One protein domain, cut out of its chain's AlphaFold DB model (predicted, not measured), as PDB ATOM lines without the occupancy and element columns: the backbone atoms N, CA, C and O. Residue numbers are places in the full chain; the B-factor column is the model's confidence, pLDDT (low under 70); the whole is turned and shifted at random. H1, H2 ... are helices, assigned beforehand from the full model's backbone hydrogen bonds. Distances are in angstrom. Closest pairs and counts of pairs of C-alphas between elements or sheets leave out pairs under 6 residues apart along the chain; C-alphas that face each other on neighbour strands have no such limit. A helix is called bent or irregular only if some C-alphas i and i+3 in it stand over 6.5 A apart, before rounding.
ATOM      1  N   GLU A  37     -58.101 -29.381 -34.670       97.56
ATOM      2  CA  GLU A  37     -58.159 -30.841 -34.609       97.56
ATOM      3  C   GLU A  37     -58.309 -31.471 -36.004       97.56
ATOM      4  O   GLU A  37     -57.601 -32.419 -36.336       97.56
ATOM      5  N   ILE A  38     -59.149 -30.898 -36.873       96.56
ATOM      6  CA  ILE A  38     -59.331 -31.383 -38.252       96.56
ATOM      7  C   ILE A  38     -58.025 -31.246 -39.044       96.56
ATOM      8  O   ILE A  38     -57.675 -32.121 -39.840       96.56
ATOM      9  N   ILE A  39     -57.284 -30.153 -38.841       96.00
ATOM     10  CA  ILE A  39     -55.978 -29.946 -39.482       96.00
ATOM     11  C   ILE A  39     -54.970 -30.981 -38.962       96.00
ATOM     12  O   ILE A  39     -54.281 -31.617 -39.760       96.00
ATOM     13  N   GLN A  40     -54.918 -31.201 -37.648       96.31
ATOM     14  CA  GLN A  40     -54.022 -32.170 -37.016       96.31
ATOM     15  C   GLN A  40     -54.294 -33.600 -37.492       96.31
ATOM     16  O   GLN A  40     -53.354 -34.296 -37.864       96.31
ATOM     17  N   GLN A  41     -55.559 -34.019 -37.581       97.38
ATOM     18  CA  GLN A  41     -55.937 -35.332 -38.115       97.38
ATOM     19  C   GLN A  41     -55.397 -35.542 -39.540       97.38
ATOM     20  O   GLN A  41     -54.796 -36.576 -39.835       97.38
ATOM     21  N   LYS A  42     -55.541 -34.540 -40.421       97.12
ATOM     22  CA  LYS A  42     -55.019 -34.601 -41.798       97.12
ATOM     23  C   LYS A  42     -53.493 -34.715 -41.835       97.12
ATOM     24  O   LYS A  42     -52.963 -35.507 -42.611       97.12
ATOM     25  N   LEU A  43     -52.790 -33.950 -41.000       97.19
ATOM     26  CA  LEU A  43     -51.326 -33.992 -40.929       97.19
ATOM     27  C   LEU A  43     -50.813 -35.332 -40.380       97.19
ATOM     28  O   LEU A  43     -49.847 -35.869 -40.916       97.19
ATOM     29  N   VAL A  44     -51.493 -35.911 -39.385       98.00
ATOM     30  CA  VAL A  44     -51.158 -37.242 -38.853       98.00
ATOM     31  C   VAL A  44     -51.342 -38.327 -39.919       98.00
ATOM     32  O   VAL A  44     -50.487 -39.199 -40.045       98.00
ATOM     33  N   ILE A  45     -52.382 -38.249 -40.759       97.19
ATOM     34  CA  ILE A  45     -52.545 -39.178 -41.894       97.19
ATOM     35  C   ILE A  45     -51.353 -39.089 -42.856       97.19
ATOM     36  O   ILE A  45     -50.830 -40.118 -43.278       97.19
ATOM     37  N   ILE A  46     -50.895 -37.878 -43.192       96.94
ATOM     38  CA  ILE A  46     -49.724 -37.685 -44.063       96.94
ATOM     39  C   ILE A  46     -48.462 -38.262 -43.406       96.94
ATOM     40  O   ILE A  46     -47.660 -38.906 -44.083       96.94
ATOM     41  N   GLN A  47     -48.301 -38.079 -42.092       97.56
ATOM     42  CA  GLN A  47     -47.181 -38.633 -41.333       97.56
ATOM     43  C   GLN A  47     -47.168 -40.168 -41.360       97.56
ATOM     44  O   GLN A  47     -46.128 -40.761 -41.647       97.56
ATOM     45  N   GLU A  48     -48.302 -40.823 -41.106       98.12
ATOM     46  CA  GLU A  48     -48.396 -42.287 -41.165       98.12
ATOM     47  C   GLU A  48     -48.247 -42.815 -42.596       98.12
ATOM     48  O   GLU A  48     -47.608 -43.843 -42.807       98.12
ATOM     49  N   MET A  49     -48.745 -42.087 -43.601       97.62
ATOM     50  CA  MET A  49     -48.530 -42.435 -45.006       97.62
ATOM     51  C   MET A  49     -47.046 -42.366 -45.387       97.62
ATOM     52  O   MET A  49     -46.549 -43.253 -46.076       97.62
ATOM     53  N   ALA A  50     -46.315 -41.356 -44.908       97.38
ATOM     54  CA  ALA A  50     -44.873 -41.263 -45.119       97.38
ATOM     55  C   ALA A  50     -44.128 -42.443 -44.476       97.38
ATOM     56  O   ALA A  50     -43.272 -43.041 -45.128       97.38
ATOM     57  N   LYS A  51     -44.485 -42.818 -43.236       97.94
ATOM     58  CA  LYS A  51     -43.936 -44.016 -42.581       97.94
ATOM     59  C   LYS A  51     -44.206 -45.256 -43.421       97.94
ATOM     60  O   LYS A  51     -43.259 -45.948 -43.768       97.94
ATOM     61  N   ARG A  52     -45.467 -45.473 -43.813       97.75
ATOM     62  CA  ARG A  52     -45.898 -46.607 -44.635       97.75
ATOM     63  C   ARG A  52     -45.084 -46.720 -45.926       97.75
ATOM     64  O   ARG A  52     -44.537 -47.783 -46.194       97.75
ATOM     65  N   ILE A  53     -44.948 -45.623 -46.677       97.25
ATOM     66  CA  ILE A  53     -44.155 -45.570 -47.916       97.25
ATOM     67  C   ILE A  53     -42.707 -45.988 -47.661       97.25
ATOM     68  O   ILE A  53     -42.189 -46.860 -48.354       97.25
ATOM     69  N   VAL A  54     -42.054 -45.396 -46.658       96.94
ATOM     70  CA  VAL A  54     -40.651 -45.698 -46.349       96.94
ATOM     71  C   VAL A  54     -40.483 -47.153 -45.898       96.94
ATOM     72  O   VAL A  54     -39.576 -47.828 -46.373       96.94
ATOM     73  N   THR A  55     -41.360 -47.657 -45.027       97.62
ATOM     74  CA  THR A  55     -41.237 -49.010 -44.461       97.62
ATOM     75  C   THR A  55     -41.612 -50.124 -45.432       97.62
ATOM     76  O   THR A  55     -41.065 -51.217 -45.320       97.62
ATOM     77  N   GLU A  56     -42.545 -49.886 -46.358       97.56
ATOM     78  CA  GLU A  56     -42.982 -50.901 -47.327       97.56
ATOM     79  C   GLU A  56     -42.137 -50.894 -48.612       97.56
ATOM     80  O   GLU A  56     -42.004 -51.942 -49.240       97.56
ATOM     81  N   LEU A  57     -41.568 -49.747 -49.017       96.12
ATOM     82  CA  LEU A  57     -40.918 -49.599 -50.333       96.12
ATOM     83  C   LEU A  57     -39.391 -49.451 -50.289       96.12
ATOM     84  O   LEU A  57     -38.755 -49.511 -51.340       96.12
ATOM     85  N   VAL A  58     -38.786 -49.254 -49.113       95.31
ATOM     86  CA  VAL A  58     -37.328 -49.119 -48.966       95.31
ATOM     87  C   VAL A  58     -36.815 -50.193 -48.014       95.31
ATOM     88  O   VAL A  58     -37.179 -50.203 -46.843       95.31
ATOM     89  N   CYS A  59     -35.956 -51.092 -48.496       96.00
ATOM     90  CA  CYS A  59     -35.472 -52.229 -47.707       96.00
ATOM     91  C   CYS A  59     -34.278 -51.870 -46.811       96.00
ATOM     92  O   CYS A  59     -34.148 -52.399 -45.709       96.00
ATOM     93  N   GLU A  60     -33.386 -50.998 -47.281       97.19
ATOM     94  CA  GLU A  60     -32.157 -50.655 -46.570       97.19
ATOM     95  C   GLU A  60     -32.409 -49.544 -45.548       97.19
ATOM     96  O   GLU A  60     -32.859 -48.450 -45.894       97.19
ATOM     97  N   VAL A  61     -32.069 -49.798 -44.283       96.00
ATOM     98  CA  VAL A  61     -32.318 -48.872 -43.166       96.00
ATOM     99  C   VAL A  61     -31.549 -47.559 -43.344       96.00
ATOM    100  O   VAL A  61     -32.054 -46.480 -43.028       96.00
ATOM    101  N   GLU A  62     -30.349 -47.611 -43.917       94.50
ATOM    102  CA  GLU A  62     -29.570 -46.428 -44.270       94.50
ATOM    103  C   GLU A  62     -30.294 -45.579 -45.325       94.50
ATOM    104  O   GLU A  62     -30.341 -44.354 -45.211       94.50
ATOM    105  N   THR A  63     -30.919 -46.212 -46.324       93.56
ATOM    106  CA  THR A  63     -31.715 -45.515 -47.344       93.56
ATOM    107  C   THR A  63     -32.992 -44.937 -46.736       93.56
ATOM    108  O   THR A  63     -33.300 -43.773 -46.994       93.56
ATOM    109  N   GLN A  64     -33.692 -45.689 -45.878       94.75
ATOM    110  CA  GLN A  64     -34.854 -45.192 -45.127       94.75
ATOM    111  C   GLN A  64     -34.495 -43.929 -44.330       94.75
ATOM    112  O   GLN A  64     -35.211 -42.930 -44.391       94.75
ATOM    113  N   THR A  65     -33.344 -43.957 -43.647       93.94
ATOM    114  CA  THR A  65     -32.817 -42.837 -42.852       93.94
ATOM    115  C   THR A  65     -32.563 -41.602 -43.718       93.94
ATOM    116  O   THR A  65     -32.912 -40.487 -43.339       93.94
ATOM    117  N   ILE A  66     -31.993 -41.776 -44.911       91.44
ATOM    118  CA  ILE A  66     -31.747 -40.647 -45.815       91.44
ATOM    119  C   ILE A  66     -33.072 -40.066 -46.331       91.44
ATOM    120  O   ILE A  66     -33.257 -38.852 -46.271       91.44
ATOM    121  N   VAL A  67     -34.005 -40.901 -46.805       92.25
ATOM    122  CA  VAL A  67     -35.294 -40.436 -47.360       92.25
ATOM    123  C   VAL A  67     -36.128 -39.708 -46.301       92.25
ATOM    124  O   VAL A  67     -36.714 -38.661 -46.593       92.25
ATOM    125  N   ILE A  68     -36.168 -40.209 -45.061       94.38
ATOM    126  CA  ILE A  68     -36.931 -39.548 -43.996       94.38
ATOM    127  C   ILE A  68     -36.311 -38.198 -43.610       94.38
ATOM    128  O   ILE A  68     -37.041 -37.223 -43.417       94.38
ATOM    129  N   GLU A  69     -34.979 -38.088 -43.594       93.38
ATOM    130  CA  GLU A  69     -34.303 -36.808 -43.361       93.38
ATOM    131  C   GLU A  69     -34.523 -35.812 -44.512       93.38
ATOM    132  O   GLU A  69     -34.631 -34.610 -44.257       93.38
ATOM    133  N   GLN A  70     -34.672 -36.264 -45.766       90.56
ATOM    134  CA  GLN A  70     -35.065 -35.386 -46.884       90.56
ATOM    135  C   GLN A  70     -36.479 -34.824 -46.710       90.56
ATOM    136  O   GLN A  70     -36.720 -33.637 -46.967       90.56
ATOM    137  N   LEU A  71     -37.426 -35.663 -46.275       93.25
ATOM    138  CA  LEU A  71     -38.790 -35.227 -45.977       93.25
ATOM    139  C   LEU A  71     -38.784 -34.202 -44.837       93.25
ATOM    140  O   LEU A  71     -39.313 -33.099 -45.002       93.25
ATOM    141  N   ARG A  72     -38.124 -34.532 -43.720       94.56
ATOM    142  CA  ARG A  72     -37.968 -33.648 -42.557       94.56
ATOM    143  C   ARG A  72     -37.344 -32.311 -42.945       94.56
ATOM    144  O   ARG A  72     -37.884 -31.265 -42.598       94.56
ATOM    145  N   SER A  73     -36.250 -32.331 -43.703       92.19
ATOM    146  CA  SER A  73     -35.556 -31.118 -44.148       92.19
ATOM    147  C   SER A  73     -36.454 -30.228 -45.012       92.19
ATOM    148  O   SER A  73     -36.451 -29.010 -44.854       92.19
ATOM    149  N   GLY A  74     -37.285 -30.825 -45.875       92.06
ATOM    150  CA  GLY A  74     -38.291 -30.091 -46.646       92.06
ATOM    151  C   GLY A  74     -39.372 -29.436 -45.785       92.06
ATOM    152  O   GLY A  74     -39.756 -28.300 -46.051       92.06
ATOM    153  N   ILE A  75     -39.840 -30.123 -44.739       94.50
ATOM    154  CA  ILE A  75     -40.798 -29.559 -43.773       94.50
ATOM    155  C   ILE A  75     -40.156 -28.395 -43.007       94.50
ATOM    156  O   ILE A  75     -40.781 -27.350 -42.845       94.50
ATOM    157  N   VAL A  76     -38.891 -28.531 -42.598       94.12
ATOM    158  CA  VAL A  76     -38.128 -27.449 -41.951       94.12
ATOM    159  C   VAL A  76     -37.958 -26.246 -42.883       94.12
ATOM    160  O   VAL A  76     -38.092 -25.108 -42.436       94.12
ATOM    161  N   ALA A  77     -37.692 -26.462 -44.174       92.81
ATOM    162  CA  ALA A  77     -37.635 -25.374 -45.150       92.81
ATOM    163  C   ALA A  77     -38.986 -24.650 -45.267       92.81
ATOM    164  O   ALA A  77     -39.026 -23.426 -45.183       92.81
ATOM    165  N   PHE A  78     -40.093 -25.393 -45.347       94.88
ATOM    166  CA  PHE A  78     -41.432 -24.803 -45.373       94.88
ATOM    167  C   PHE A  78     -41.774 -24.041 -44.081       94.88
ATOM    168  O   PHE A  78     -42.400 -22.984 -44.133       94.88
ATOM    169  N   GLN A  79     -41.315 -24.509 -42.918       95.56
ATOM    170  CA  GLN A  79     -41.456 -23.762 -41.666       95.56
ATOM    171  C   GLN A  79     -40.770 -22.388 -41.751       95.56
ATOM    172  O   GLN A  79     -41.353 -21.388 -41.340       95.56
ATOM    173  N   LYS A  80     -39.565 -22.313 -42.335       95.25
ATOM    174  CA  LYS A  80     -38.877 -21.029 -42.559       95.25
ATOM    175  C   LYS A  80     -39.653 -20.123 -43.516       95.25
ATOM    176  O   LYS A  80     -39.666 -18.910 -43.306       95.25
ATOM    177  N   ASP A  81     -40.312 -20.694 -44.526       95.12
ATOM    178  CA  ASP A  81     -41.198 -19.944 -45.423       95.12
ATOM    179  C   ASP A  81     -42.380 -19.350 -44.634       95.12
ATOM    180  O   ASP A  81     -42.652 -18.158 -44.759       95.12
ATOM    181  N   ILE A  82     -43.029 -20.125 -43.747       95.44
ATOM    182  CA  ILE A  82     -44.102 -19.640 -42.847       95.44
ATOM    183  C   ILE A  82     -43.611 -18.485 -41.962       95.44
ATOM    184  O   ILE A  82     -44.325 -17.505 -41.762       95.44
ATOM    185  N   GLN A  83     -42.381 -18.580 -41.456       95.69
ATOM    186  CA  GLN A  83     -41.739 -17.527 -40.663       95.69
ATOM    187  C   GLN A  83     -41.294 -16.315 -41.504       95.69
ATOM    188  O   GLN A  83     -40.764 -15.356 -40.945       95.69
ATOM    189  N   ARG A  84     -41.466 -16.366 -42.833       95.19
ATOM    190  CA  ARG A  84     -40.966 -15.399 -43.824       95.19
ATOM    191  C   ARG A  84     -39.469 -15.107 -43.688       95.19
ATOM    192  O   ARG A  84     -39.010 -13.986 -43.887       95.19
ATOM    193  N   GLN A  85     -38.697 -16.145 -43.364       94.50
ATOM    194  CA  GLN A  85     -37.232 -16.107 -43.258       94.50
ATOM    195  C   GLN A  85     -36.525 -16.497 -44.564       94.50
ATOM    196  O   GLN A  85     -35.296 -16.575 -44.613       94.50
ATOM    197  N   THR A  86     -37.282 -16.769 -45.623       92.56
ATOM    198  CA  THR A  86     -36.762 -17.083 -46.954       92.56
ATOM    199  C   THR A  86     -37.329 -16.101 -47.979       92.56
ATOM    200  O   THR A  86     -38.239 -15.326 -47.694       92.56
ATOM    201  N   VAL A  87     -36.793 -16.140 -49.201       90.69
ATOM    202  CA  VAL A  87     -37.340 -15.380 -50.337       90.69
ATOM    203  C   VAL A  87     -38.571 -16.044 -50.971       90.69
ATOM    204  O   VAL A  87     -39.140 -15.488 -51.910       90.69
ATOM    205  N   LYS A  88     -38.964 -17.240 -50.511       92.88
ATOM    206  CA  LYS A  88     -40.110 -17.978 -51.050       92.88
ATOM    207  C   LYS A  88     -41.404 -17.508 -50.396       92.88
ATOM    208  O   LYS A  88     -41.437 -17.129 -49.228       92.88
ATOM    209  N   GLN A  89     -42.489 -17.560 -51.158       93.62
ATOM    210  CA  GLN A  89     -43.832 -17.350 -50.632       93.62
ATOM    211  C   GLN A  89     -44.372 -18.635 -49.997       93.62
ATOM    212  O   GLN A  89     -44.043 -19.740 -50.435       93.62
ATOM    213  N   VAL A  90     -45.239 -18.477 -48.996       95.00
ATOM    214  CA  VAL A  90     -45.911 -19.590 -48.314       95.00
ATOM    215  C   VAL A  90     -46.966 -20.179 -49.244       95.00
ATOM    216  O   VAL A  90     -48.032 -19.603 -49.444       95.00
ATOM    217  N   GLY A  91     -46.665 -21.328 -49.834       94.94
ATOM    218  CA  GLY A  91     -47.535 -21.969 -50.809       94.94
ATOM    219  C   GLY A  91     -47.195 -23.436 -51.011       94.94
ATOM    220  O   GLY A  91     -46.338 -23.995 -50.329       94.94
ATOM    221  N   PHE A  92     -47.874 -24.061 -51.965       95.62
ATOM    222  CA  PHE A  92     -47.645 -25.454 -52.343       95.62
ATOM    223  C   PHE A  92     -47.702 -25.611 -53.860       95.62
ATOM    224  O   PHE A  92     -48.388 -24.859 -54.548       95.62
ATOM    225  N   ASP A  93     -46.986 -26.600 -54.390       96.19
ATOM    226  CA  ASP A  93     -47.066 -26.944 -55.807       96.19
ATOM    227  C   ASP A  93     -48.359 -27.723 -56.084       96.19
ATOM    228  O   ASP A  93     -48.529 -28.838 -55.585       96.19
ATOM    229  N   GLN A  94     -49.284 -27.143 -56.853       96.12
ATOM    230  CA  GLN A  94     -50.595 -27.754 -57.093       96.12
ATOM    231  C   GLN A  94     -50.515 -29.032 -57.933       96.12
ATOM    232  O   GLN A  94     -51.329 -29.934 -57.740       96.12
ATOM    233  N   ASN A  95     -49.536 -29.132 -58.841       95.62
ATOM    234  CA  ASN A  95     -49.386 -30.303 -59.698       95.62
ATOM    235  C   ASN A  95     -48.891 -31.485 -58.867       95.62
ATOM    236  O   ASN A  95     -49.433 -32.580 -58.980       95.62
ATOM    237  N   ILE A  96     -47.915 -31.251 -57.986       96.06
ATOM    238  CA  ILE A  96     -47.390 -32.291 -57.096       96.06
ATOM    239  C   ILE A  96     -48.408 -32.654 -56.009       96.06
ATOM    240  O   ILE A  96     -48.672 -33.835 -55.788       96.06
ATOM    241  N   ALA A  97     -49.037 -31.671 -55.357       96.06
ATOM    242  CA  ALA A  97     -50.048 -31.926 -54.326       96.06
ATOM    243  C   ALA A  97     -51.279 -32.677 -54.877       96.06
ATOM    244  O   ALA A  97     -51.849 -33.539 -54.198       96.06
ATOM    245  N   GLY A  98     -51.660 -32.401 -56.129       95.56
ATOM    246  CA  GLY A  98     -52.754 -33.079 -56.829       95.56
ATOM    247  C   GLY A  98     -52.528 -34.580 -57.055       95.56
ATOM    248  O   GLY A  98     -53.493 -35.328 -57.220       95.56
ATOM    249  N   LEU A  99     -51.279 -35.054 -56.990       96.31
ATOM    250  CA  LEU A  99     -50.939 -36.475 -57.121       96.31
ATOM    251  C   LEU A  99     -51.191 -37.287 -55.844       96.31
ATOM    252  O   LEU A  99     -51.018 -38.500 -55.867       96.31
ATOM    253  N   SER A 100     -51.634 -36.675 -54.742       95.56
ATOM    254  CA  SER A 100     -51.907 -37.383 -53.477       95.56
ATOM    255  C   SER A 100     -52.846 -38.590 -53.629       95.56
ATOM    256  O   SER A 100     -52.637 -39.623 -52.995       95.56
ATOM    257  N   SER A 101     -53.830 -38.509 -54.528       94.88
ATOM    258  CA  SER A 101     -54.734 -39.628 -54.850       94.88
ATOM    259  C   SER A 101     -54.045 -40.826 -55.520       94.88
ATOM    260  O   SER A 101     -54.623 -41.906 -55.577       94.88
ATOM    261  N   LYS A 102     -52.820 -40.649 -56.027       96.50
ATOM    262  CA  LYS A 102     -52.009 -41.683 -56.678       96.50
ATOM    263  C   LYS A 102     -51.094 -42.430 -55.714       96.50
ATOM    264  O   LYS A 102     -50.388 -43.313 -56.166       96.50
ATOM    265  N   LEU A 103     -51.087 -42.104 -54.419       95.81
ATOM    266  CA  LEU A 103     -50.234 -42.791 -53.438       95.81
ATOM    267  C   LEU A 103     -50.684 -44.233 -53.159       95.81
ATOM    268  O   LEU A 103     -49.872 -45.075 -52.779       95.81
ATOM    269  N   VAL A 104     -51.972 -44.520 -53.345       97.25
ATOM    270  CA  VAL A 104     -52.572 -45.831 -53.087       97.25
ATOM    271  C   VAL A 104     -53.397 -46.285 -54.283       97.25
ATOM    272  O   VAL A 104     -54.057 -45.485 -54.945       97.25
ATOM    273  N   ASN A 105     -53.366 -47.585 -54.552       96.81
ATOM    274  CA  ASN A 105     -54.228 -48.228 -55.530       96.81
ATOM    275  C   ASN A 105     -55.651 -48.383 -54.969       96.81
ATOM    276  O   ASN A 105     -55.902 -48.221 -53.773       96.81
ATOM    277  N   SER A 106     -56.604 -48.748 -55.830       96.00
ATOM    278  CA  SER A 106     -58.003 -48.965 -55.428       96.00
ATOM    279  C   SER A 106     -58.199 -50.113 -54.432       96.00
ATOM    280  O   SER A 106     -59.230 -50.169 -53.771       96.00
ATOM    281  N   ASP A 107     -57.237 -51.031 -54.337       96.12
ATOM    282  CA  ASP A 107     -57.227 -52.134 -53.369       96.12
ATOM    283  C   ASP A 107     -56.585 -51.753 -52.018       96.12
ATOM    284  O   ASP A 107     -56.522 -52.578 -51.109       96.12
ATOM    285  N   ASP A 121     -39.029 -30.380 -60.478       91.00
ATOM    286  CA  ASP A 121     -40.398 -30.024 -60.854       91.00
ATOM    287  C   ASP A 121     -41.176 -29.453 -59.661       91.00
ATOM    288  O   ASP A 121     -42.142 -28.714 -59.839       91.00
ATOM    289  N   VAL A 122     -40.726 -29.747 -58.435       92.25
ATOM    290  CA  VAL A 122     -41.355 -29.283 -57.194       92.25
ATOM    291  C   VAL A 122     -41.136 -27.780 -57.013       92.25
ATOM    292  O   VAL A 122     -40.017 -27.347 -56.723       92.25
ATOM    293  N   GLY A 123     -42.229 -27.020 -57.099       92.81
ATOM    294  CA  GLY A 123     -42.270 -25.563 -56.960       92.81
ATOM    295  C   GLY A 123     -42.624 -24.840 -58.264       92.81
ATOM    296  O   GLY A 123     -42.892 -23.636 -58.232       92.81
ATOM    297  N   ASN A 124     -42.676 -25.551 -59.395       94.56
ATOM    298  CA  ASN A 124     -42.924 -24.969 -60.717       94.56
ATOM    299  C   ASN A 124     -44.407 -24.671 -61.000       94.56
ATOM    300  O   ASN A 124     -44.714 -24.025 -62.000       94.56
ATOM    301  N   ALA A 125     -45.323 -25.107 -60.136       95.88
ATOM    302  CA  ALA A 125     -46.737 -24.743 -60.192       95.88
ATOM    303  C   ALA A 125     -47.247 -24.309 -58.811       95.88
ATOM    304  O   ALA A 125     -48.220 -24.851 -58.283       95.88
ATOM    305  N   THR A 126     -46.556 -23.352 -58.191       96.94
ATOM    306  CA  THR A 126     -46.865 -22.917 -56.826       96.94
ATOM    307  C   THR A 126     -48.121 -22.060 -56.776       96.94
ATOM    308  O   THR A 126     -48.203 -21.003 -57.401       96.94
ATOM    309  N   VAL A 127     -49.064 -22.479 -55.941       96.69
ATOM    310  CA  VAL A 127     -50.224 -21.697 -55.524       96.69
ATOM    311  C   VAL A 127     -49.922 -21.079 -54.170       96.69
ATOM    312  O   VAL A 127     -49.482 -21.771 -53.250       96.69
ATOM    313  N   VAL A 128     -50.179 -19.780 -54.051       95.38
ATOM    314  CA  VAL A 128     -50.043 -19.022 -52.803       95.38
ATOM    315  C   VAL A 128     -51.448 -18.668 -52.324       95.38
ATOM    316  O   VAL A 128     -52.081 -17.786 -52.914       95.38
ATOM    317  N   PRO A 129     -51.980 -19.374 -51.308       94.56
ATOM    318  CA  PRO A 129     -53.275 -19.040 -50.736       94.56
ATOM    319  C   PRO A 129     -53.275 -17.615 -50.183       94.56
ATOM    320  O   PRO A 129     -52.331 -17.205 -49.512       94.56
ATOM    321  N   SER A 130     -54.343 -16.862 -50.432       91.81
ATOM    322  CA  SER A 130     -54.543 -15.554 -49.799       91.81
ATOM    323  C   SER A 130     -55.317 -15.667 -48.485       91.81
ATOM    324  O   SER A 130     -55.740 -16.752 -48.088       91.81
TER     325      SER A 130
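This is residues 37 to 107 and 121 to 130 of the 157 residues of an uncharacterized protein of Dendrothele bispora (strain CBS 962.96) (UniProt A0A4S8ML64). Two long helices, H2 and H1, make an open helical hairpin, a narrow V that is joined where H1 ends and H2 begins and spreads away from there, with residues 37 to 45 of H1 sticking out free. The short helix H3 lies apart from both, after a long link, and a short pairing of residues 92 to 93 with 126 to 127 ties that link to the last printed stretch. The printed part has 81 residues with three named helices, H1, H2 and H3 in chain order, and no named strand; its class is all helix. It is only just loose, close to compact, with a radius of gyration of the C-alphas of 14.5 A and spans of 38 by 31 by 31 A.

H2, residues 61 to 82, and H1, residues 37 to 57, form a helical hairpin, at a shallow tilt of 28 degrees, opposite ways. They touch through residues 64 to 68 of H2 and 54 to 55 of H1 alone; the closest C-alphas are those of Val 54 and Gln 64, 5.9 A apart. H3, residues 94 to 102, is apart from H1 and from H2. Residues 92 to 93 pair with residues 126 to 127, antiparallel. In H1 and H2 every O i to N i+4 pair is within hydrogen-bond range; in H3 1 of 5 is, beside 3 of 6 O i to N i+3 pairs.

H2 has 22 residues and measures 31.5 A from first to last C-alpha, starting with C-alpha 61 at (-32.318, -48.872, -43.166). H1 has 21 residues and measures 29.9 A, from C-alpha 37 at (-58.159, -30.841, -34.609). H3 has 9 residues, measures 14.0 A and ends with C-alpha 102 at (-52.009, -41.683, -56.678); it is irregular, with C-alphas 98 and 101 7.1 A apart.

The two C-alphas farthest apart, those of Gln 85 and Asp 107, are 42.4 A apart. Residues 108 to 120 are not printed, and C-alphas 107 and 121 are 28.8 A apart across this cut. The link from H1 to H2 is tight, with 3 residues; that from H2 to H3 is long, with 11. The mean pLDDT of the printed part is 95.3, and no printed residue is under 70.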